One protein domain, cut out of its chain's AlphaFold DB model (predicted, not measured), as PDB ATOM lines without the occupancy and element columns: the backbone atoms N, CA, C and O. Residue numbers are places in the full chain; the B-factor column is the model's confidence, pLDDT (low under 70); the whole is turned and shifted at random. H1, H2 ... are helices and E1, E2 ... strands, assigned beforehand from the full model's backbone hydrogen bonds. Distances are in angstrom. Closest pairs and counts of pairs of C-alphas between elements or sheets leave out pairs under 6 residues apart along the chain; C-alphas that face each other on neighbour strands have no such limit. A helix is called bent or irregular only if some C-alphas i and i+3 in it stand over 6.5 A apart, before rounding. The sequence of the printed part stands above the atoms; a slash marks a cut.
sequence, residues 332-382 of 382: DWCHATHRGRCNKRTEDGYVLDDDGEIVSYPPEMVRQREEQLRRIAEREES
ATOM      1  N   ASP A 332     -18.781  39.071  22.421       54.59
ATOM      2  CA  ASP A 332     -19.820  39.489  23.372       54.59
ATOM      3  C   ASP A 332     -19.312  39.422  24.819       54.59
ATOM      4  O   ASP A 332     -19.536  40.332  25.622       54.59
ATOM      5  N   TRP A 333     -18.537  38.385  25.140       57.94
ATOM      6  CA  TRP A 333     -17.930  38.211  26.458       57.94
ATOM      7  C   TRP A 333     -16.750  39.174  26.701       57.94
ATOM      8  O   TRP A 333     -16.671  39.819  27.750       57.94
ATOM      9  N   CYS A 334     -15.855  39.348  25.720       56.34
ATOM     10  CA  CYS A 334     -14.636  40.158  25.876       56.34
ATOM     11  C   CYS A 334     -14.941  41.634  26.213       56.34
ATOM     12  O   CYS A 334     -14.267  42.272  27.042       56.34
ATOM     13  N   HIS A 335     -16.001  42.181  25.610       55.78
ATOM     14  CA  HIS A 335     -16.442  43.551  25.861       55.78
ATOM     15  C   HIS A 335     -17.278  43.691  27.140       55.78
ATOM     16  O   HIS A 335     -17.130  44.704  27.832       55.78
ATOM     17  N   ALA A 336     -18.076  42.683  27.500       55.22
ATOM     18  CA  ALA A 336     -18.890  42.702  28.714       55.22
ATOM     19  C   ALA A 336     -18.048  42.576  29.998       55.22
ATOM     20  O   ALA A 336     -18.225  43.360  30.933       55.22
ATOM     21  N   THR A 337     -17.100  41.637  30.036       54.97
ATOM     22  CA  THR A 337     -16.435  41.226  31.287       54.97
ATOM     23  C   THR A 337     -15.114  41.962  31.524       54.97
ATOM     24  O   THR A 337     -14.820  42.406  32.638       54.97
ATOM     25  N   HIS A 338     -14.316  42.179  30.471       55.03
ATOM     26  CA  HIS A 338     -12.962  42.744  30.604       55.03
ATOM     27  C   HIS A 338     -12.758  44.088  29.909       55.03
ATOM     28  O   HIS A 338     -11.678  44.681  30.034       55.03
ATOM     29  N   ARG A 339     -13.796  44.608  29.240       59.12
ATOM     30  CA  ARG A 339     -13.755  45.857  28.461       59.12
ATOM     31  C   ARG A 339     -12.582  45.879  27.467       59.12
ATOM     32  O   ARG A 339     -11.933  46.912  27.314       59.12
ATOM     33  N   GLY A 340     -12.256  44.732  26.863       59.56
ATOM     34  CA  GLY A 340     -11.171  44.603  25.882       59.56
ATOM     35  C   GLY A 340      -9.738  44.679  26.437       59.56
ATOM     36  O   GLY A 340      -8.811  44.933  25.674       59.56
ATOM     37  N   ARG A 341      -9.507  44.483  27.746       60.22
ATOM     38  CA  ARG A 341      -8.166  44.591  28.374       60.22
ATOM     39  C   ARG A 341      -7.376  43.274  28.479       60.22
ATOM     40  O   ARG A 341      -6.441  43.199  29.275       60.22
ATOM     41  N   CYS A 342      -7.725  42.241  27.715       62.69
ATOM     42  CA  CYS A 342      -7.132  40.901  27.852       62.69
ATOM     43  C   CYS A 342      -5.625  40.864  27.518       62.69
ATOM     44  O   CYS A 342      -4.848  40.282  28.272       62.69
ATOM     45  N   ASN A 343      -5.179  41.579  26.477       58.00
ATOM     46  CA  ASN A 343      -3.747  41.655  26.144       58.00
ATOM     47  C   ASN A 343      -2.950  42.382  27.214       58.00
ATOM     48  O   ASN A 343      -1.925  41.874  27.638       58.00
ATOM     49  N   LYS A 344      -3.476  43.503  27.725       69.88
ATOM     50  CA  LYS A 344      -2.837  44.227  28.823       69.88
ATOM     51  C   LYS A 344      -2.640  43.324  30.043       69.88
ATOM     52  O   LYS A 344      -1.580  43.338  30.640       69.88
ATOM     53  N   ARG A 345      -3.627  42.488  30.387       70.56
ATOM     54  CA  ARG A 345      -3.471  41.499  31.468       70.56
ATOM     55  C   ARG A 345      -2.382  40.472  31.155       70.56
ATOM     56  O   ARG A 345      -1.604  40.132  32.033       70.56
ATOM     57  N   THR A 346      -2.295  40.002  29.919       67.69
ATOM     58  CA  THR A 346      -1.257  39.038  29.528       67.69
ATOM     59  C   THR A 346       0.140  39.680  29.551       67.69
ATOM     60  O   THR A 346       1.079  39.090  30.075       67.69
ATOM     61  N   GLU A 347       0.269  40.923  29.072       71.25
ATOM     62  CA  GLU A 347       1.486  41.750  29.147       71.25
ATOM     63  C   GLU A 347       1.893  42.053  30.594       71.25
ATOM     64  O   GLU A 347       3.071  41.985  30.934       71.25
ATOM     65  N   ASP A 348       0.915  42.308  31.465       75.00
ATOM     66  CA  ASP A 348       1.109  42.500  32.904       75.00
ATOM     67  C   ASP A 348       1.463  41.171  33.628       75.00
ATOM     68  O   ASP A 348       1.674  41.164  34.841       75.00
ATOM     69  N   GLY A 349       1.548  40.043  32.902       76.12
ATOM     70  CA  GLY A 349       2.036  38.747  33.389       76.12
ATOM     71  C   GLY A 349       0.965  37.793  33.928       76.12
ATOM     72  O   GLY A 349       1.304  36.838  34.628       76.12
ATOM     73  N   TYR A 350      -0.316  38.054  33.662       79.56
ATOM     74  CA  TYR A 350      -1.416  37.162  34.038       79.56
ATOM     75  C   TYR A 350      -1.567  36.023  33.023       79.56
ATOM     76  O   TYR A 350      -1.403  36.228  31.822       79.56
ATOM     77  N   VAL A 351      -1.955  34.839  33.500       76.62
ATOM     78  CA  VAL A 351      -2.343  33.712  32.638       76.62
ATOM     79  C   VAL A 351      -3.859  33.602  32.641       76.62
ATOM     80  O   VAL A 351      -4.471  33.556  33.712       76.62
ATOM     81  N   LEU A 352      -4.440  33.573  31.444       73.31
ATOM     82  CA  LEU A 352      -5.875  33.462  31.212       73.31
ATOM     83  C   LEU A 352      -6.195  32.105  30.561       73.31
ATOM     84  O   LEU A 352      -5.354  31.591  29.820       73.31
ATOM     85  N   ASP A 353      -7.360  31.523  30.842       70.81
ATOM     86  CA  ASP A 353      -7.843  30.320  30.141       70.81
ATOM     87  C   ASP A 353      -8.575  30.645  28.822       70.81
ATOM     88  O   ASP A 353      -8.592  31.793  28.373       70.81
ATOM     89  N   ASP A 354      -9.141  29.619  28.172       57.53
ATOM     90  CA  ASP A 354      -9.873  29.744  26.899       57.53
ATOM     91  C   ASP A 354     -11.136  30.620  27.031       57.53
ATOM     92  O   ASP A 354     -11.547  31.246  26.054       57.53
ATOM     93  N   ASP A 355     -11.706  30.706  28.236       57.25
ATOM     94  CA  ASP A 355     -12.814  31.600  28.579       57.25
ATOM     95  C   ASP A 355     -12.308  32.946  29.126       57.25
ATOM     96  O   ASP A 355     -13.106  33.775  29.541       57.25
ATOM     97  N   GLY A 356     -10.989  33.168  29.117       59.25
ATOM     98  CA  GLY A 356     -10.275  34.368  29.532       59.25
ATOM     99  C   GLY A 356     -10.351  34.711  31.029       59.25
ATOM    100  O   GLY A 356     -10.057  35.851  31.417       59.25
ATOM    101  N   GLU A 357     -10.686  33.733  31.870       68.19
ATOM    102  CA  GLU A 357     -10.618  33.824  33.328       68.19
ATOM    103  C   GLU A 357      -9.167  33.755  33.820       68.19
ATOM    104  O   GLU A 357      -8.319  33.071  33.248       68.19
ATOM    105  N   ILE A 358      -8.850  34.484  34.899       75.94
ATOM    106  CA  ILE A 358      -7.489  34.487  35.460       75.94
ATOM    107  C   ILE A 358      -7.244  33.159  36.171       75.94
ATOM    108  O   ILE A 358      -7.708  32.950  37.292       75.94
ATOM    109  N   VAL A 359      -6.433  32.305  35.557       82.06
ATOM    110  CA  VAL A 359      -5.990  31.039  36.156       82.06
ATOM    111  C   VAL A 359      -4.661  31.174  36.891       82.06
ATOM    112  O   VAL A 359      -4.350  30.360  37.759       82.06
ATOM    113  N   SER A 360      -3.876  32.213  36.592       81.75
ATOM    114  CA  SER A 360      -2.650  32.509  37.335       81.75
ATOM    115  C   SER A 360      -2.327  34.000  37.375       81.75
ATOM    116  O   SER A 360      -2.533  34.732  36.405       81.75
ATOM    117  N   TYR A 361      -1.795  34.440  38.516       84.31
ATOM    118  CA  TYR A 361      -1.390  35.821  38.764       84.31
ATOM    119  C   TYR A 361       0.116  36.009  38.511       84.31
ATOM    120  O   TYR A 361       0.884  35.059  38.684       84.31
ATOM    121  N   PRO A 362       0.567  37.235  38.188       84.75
ATOM    122  CA  PRO A 362       1.980  37.522  37.972       84.75
ATOM    123  C   PRO A 362       2.845  37.117  39.183       84.75
ATOM    124  O   PRO A 362       2.475  37.431  40.322       84.75
ATOM    125  N   PRO A 363       4.028  36.498  38.982       78.06
ATOM    126  CA  PRO A 363       4.872  35.995  40.075       78.06
ATOM    127  C   PRO A 363       5.285  37.053  41.106       78.06
ATOM    128  O   PRO A 363       5.526  36.748  42.271       78.06
ATOM    129  N   GLU A 364       5.398  38.315  40.694       79.19
ATOM    130  CA  GLU A 364       5.698  39.425  41.601       79.19
ATOM    131  C   GLU A 364       4.526  39.747  42.536       79.19
ATOM    132  O   GLU A 364       4.732  39.958  43.729       79.19
ATOM    133  N   MET A 365       3.296  39.676  42.029       82.06
ATOM    134  CA  MET A 365       2.083  39.902  42.812       82.06
ATOM    135  C   MET A 365       1.843  38.766  43.813       82.06
ATOM    136  O   MET A 365       1.451  39.014  44.952       82.06
ATOM    137  N   VAL A 366       2.144  37.524  43.417       80.00
ATOM    138  CA  VAL A 366       2.114  36.362  44.319       80.00
ATOM    139  C   VAL A 366       3.129  36.536  45.452       80.00
ATOM    140  O   VAL A 366       2.752  36.418  46.616       80.00
ATOM    141  N   ARG A 367       4.375  36.923  45.140       80.62
ATOM    142  CA  ARG A 367       5.415  37.185  46.154       80.62
ATOM    143  C   ARG A 367       5.032  38.306  47.122       80.62
ATOM    144  O   ARG A 367       5.183  38.142  48.327       80.62
ATOM    145  N   GLN A 368       4.490  39.417  46.619       82.75
ATOM    146  CA  GLN A 368       4.018  40.519  47.467       82.75
ATOM    147  C   GLN A 368       2.877  40.084  48.394       82.75
ATOM    148  O   GLN A 368       2.854  40.468  49.565       82.75
ATOM    149  N   ARG A 369       1.954  39.254  47.894       81.31
ATOM    150  CA  ARG A 369       0.857  38.697  48.690       81.31
ATOM    151  C   ARG A 369       1.369  37.753  49.777       81.31
ATOM    152  O   ARG A 369       0.928  37.863  50.915       81.31
ATOM    153  N   GLU A 370       2.297  36.856  49.453       84.25
ATOM    154  CA  GLU A 370       2.916  35.951  50.431       84.25
ATOM    155  C   GLU A 370       3.701  36.713  51.503       84.25
ATOM    156  O   GLU A 370       3.614  36.380  52.685       84.25
ATOM    157  N   GLU A 371       4.411  37.778  51.125       82.44
ATOM    158  CA  GLU A 371       5.126  38.622  52.081       82.44
ATOM    159  C   GLU A 371       4.167  39.424  52.973       82.44
ATOM    160  O   GLU A 371       4.391  39.532  54.179       82.44
ATOM    161  N   GLN A 372       3.058  39.931  52.427       82.75
ATOM    162  CA  GLN A 372       1.994  40.537  53.233       82.75
ATOM    163  C   GLN A 372       1.373  39.536  54.210       82.75
ATOM    164  O   GLN A 372       1.163  39.885  55.369       82.75
ATOM    165  N   LEU A 373       1.105  38.305  53.770       82.00
ATOM    166  CA  LEU A 373       0.568  37.252  54.632       82.00
ATOM    167  C   LEU A 373       1.555  36.875  55.744       82.00
ATOM    168  O   LEU A 373       1.131  36.740  56.888       82.00
ATOM    169  N   ARG A 374       2.864  36.797  55.455       78.88
ATOM    170  CA  ARG A 374       3.897  36.624  56.493       78.88
ATOM    171  C   ARG A 374       3.902  37.764  57.502       78.88
ATOM    172  O   ARG A 374       3.864  37.498  58.695       78.88
ATOM    173  N   ARG A 375       3.868  39.020  57.047       78.88
ATOM    174  CA  ARG A 375       3.825  40.189  57.946       78.88
ATOM    175  C   ARG A 375       2.572  40.228  58.820       78.88
ATOM    176  O   ARG A 375       2.615  40.792  59.909       78.88
ATOM    177  N   ILE A 376       1.452  39.692  58.333       76.12
ATOM    178  CA  ILE A 376       0.217  39.558  59.114       76.12
ATOM    179  C   ILE A 376       0.376  38.447  60.159       76.12
ATOM    180  O   ILE A 376       0.097  38.699  61.323       76.12
ATOM    181  N   ALA A 377       0.894  37.277  59.776       72.88
ATOM    182  CA  ALA A 377       1.133  36.169  60.705       72.88
ATOM    183  C   ALA A 377       2.144  36.534  61.813       72.88
ATOM    184  O   ALA A 377       1.898  36.279  62.985       72.88
ATOM    185  N   GLU A 378       3.232  37.230  61.473       75.00
ATOM    186  CA  GLU A 378       4.241  37.702  62.438       75.00
ATOM    187  C   GLU A 378       3.686  38.762  63.413       75.00
ATOM    188  O   GLU A 378       4.177  38.898  64.534       75.00
ATOM    189  N   ARG A 379       2.635  39.497  63.017       65.44
ATOM    190  CA  ARG A 379       1.901  40.443  63.877       65.44
ATOM    191  C   ARG A 379       0.908  39.777  64.830       65.44
ATOM    192  O   ARG A 379       0.457  40.447  65.750       65.44
ATOM    193  N   GLU A 380       0.532  38.525  64.589       58.78
ATOM    194  CA  GLU A 380      -0.350  37.753  65.475       58.78
ATOM    195  C   GLU A 380       0.443  36.909  66.495       58.78
ATOM    196  O   GLU A 380      -0.129  36.455  67.484       58.78
ATOM    197  N   GLU A 381       1.760  36.748  66.301       56.88
ATOM    198  CA  GLU A 381       2.686  36.050  67.216       56.88
ATOM    199  C   GLU A 381       3.550  36.992  68.090       56.88
ATOM    200  O   GLU A 381       4.396  36.520  68.855       56.88
ATOM    201  N   SER A 382       3.331  38.313  68.016       50.84
ATOM    202  CA  SER A 382       3.926  39.338  68.898       50.84
ATOM    203  C   SER A 382       2.866  40.076  69.707       50.84
ATOM    204  O   SER A 382       3.194  40.461  70.856       50.84
TER     205      SER A 382
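This is residues 332 to 382 of the 382 residues of the protein "AAA domain-containing protein" of Microbacterium endophyticum (UniProt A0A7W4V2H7). A small, loosely built head is joined to one long straight helix, H3, of which residues 366 to 380 stick out as an arm, followed by residues 381 and 382. The head holds two short helices, H1 and H2, end after end along the chain and not packed on each other, and then a loop that folds back on itself, so that residues 351 to 352 lie side by side with the short strand E1. The printed part has 51 residues, with three named helices and one named strand in the order H1, H2, E1, H3; the class is mostly helix, and E1 pairs with no named strand. The whole is extended, with a radius of gyration of the C-alphas of 15.5 A, and spans 51 by 18 by 16 A, much of the length being made by the arm.

The printed part begins with H1, residues 332 to 337, whose first C-alpha, that of Asp 332, is at (-19.820, 39.489, 23.372). H1 measures 8.8 A from first to last C-alpha. After residues 338 to 341 comes H2, residues 342 to 347, from Cys 342 to Glu 347, also 8.8 A long. Residues 348 to 357 lead on to E1, residues 358 to 360, a strand of 5.6 A from Ile 358, with its C-alpha at (-7.489, 34.487, 35.460), to Ser 360. Tyr 361 and Pro 362 follow. H3, residues 363 to 380, is the longest helix, with 18 residues and 26.0 A from the C-alpha of Pro 363 at (4.872, 35.995, 40.075) to that of Glu 380 at (-0.350, 37.753, 65.475). Between these two points z changes far more than x or y, and the N-to-C direction of H3 is (-0.12, 0.02, 0.99). Residues 381 and 382 come after it.

H1 and H2 are close but not clearly touching, with 1 pair of C-alphas within 8 A, those of Cys 334 and Cys 342 at 7.8 A. Their lines stand at a steep tilt of 61 degrees, and they run the same way. Their centres are 14.7 A apart. H1 touches no helix, and the same holds for H2 and for H3. H2 and E1 are apart, although they follow each other in the chain. In the link between them, residues 351 to 352, a stretch too short to be named, pair with residues 358 to 360 of E1, antiparallel. E1 and H3 are also apart, and they are joined by a tight link of 2 residues. H1 is apart from E1 and from H3, and H2 is apart from H3. In H1, H2 and H3 every O i to N i+4 pair is within hydrogen-bond range. No helix is bent or irregular.

The two C-alphas farthest apart are those of the first and last printed residues, Asp 332 and Ser 382, at 51.3 A. Residues 366 to 382, of which 366 to 380 belong to H3, stand free. Without them the body has 34 residues, spans 31 by 15 by 11 A and has a radius of gyration of 9.7 A. The printed part has no cut, and Ser 382 is the chain's last residue. The links from H1 to H2 and from E1 to H3 are tight, the link from H2 to E1, 10 residues, is short, and no link is long. The mean pLDDT of the printed part is 70.2; it is under 70 at residues 332 to 344, residue 346, residues 354 to 357 and residues 379 to 382. Among the elements, the mean pLDDT is 56 in H1, 67 in H2, 80 in E1 and 78 in H3.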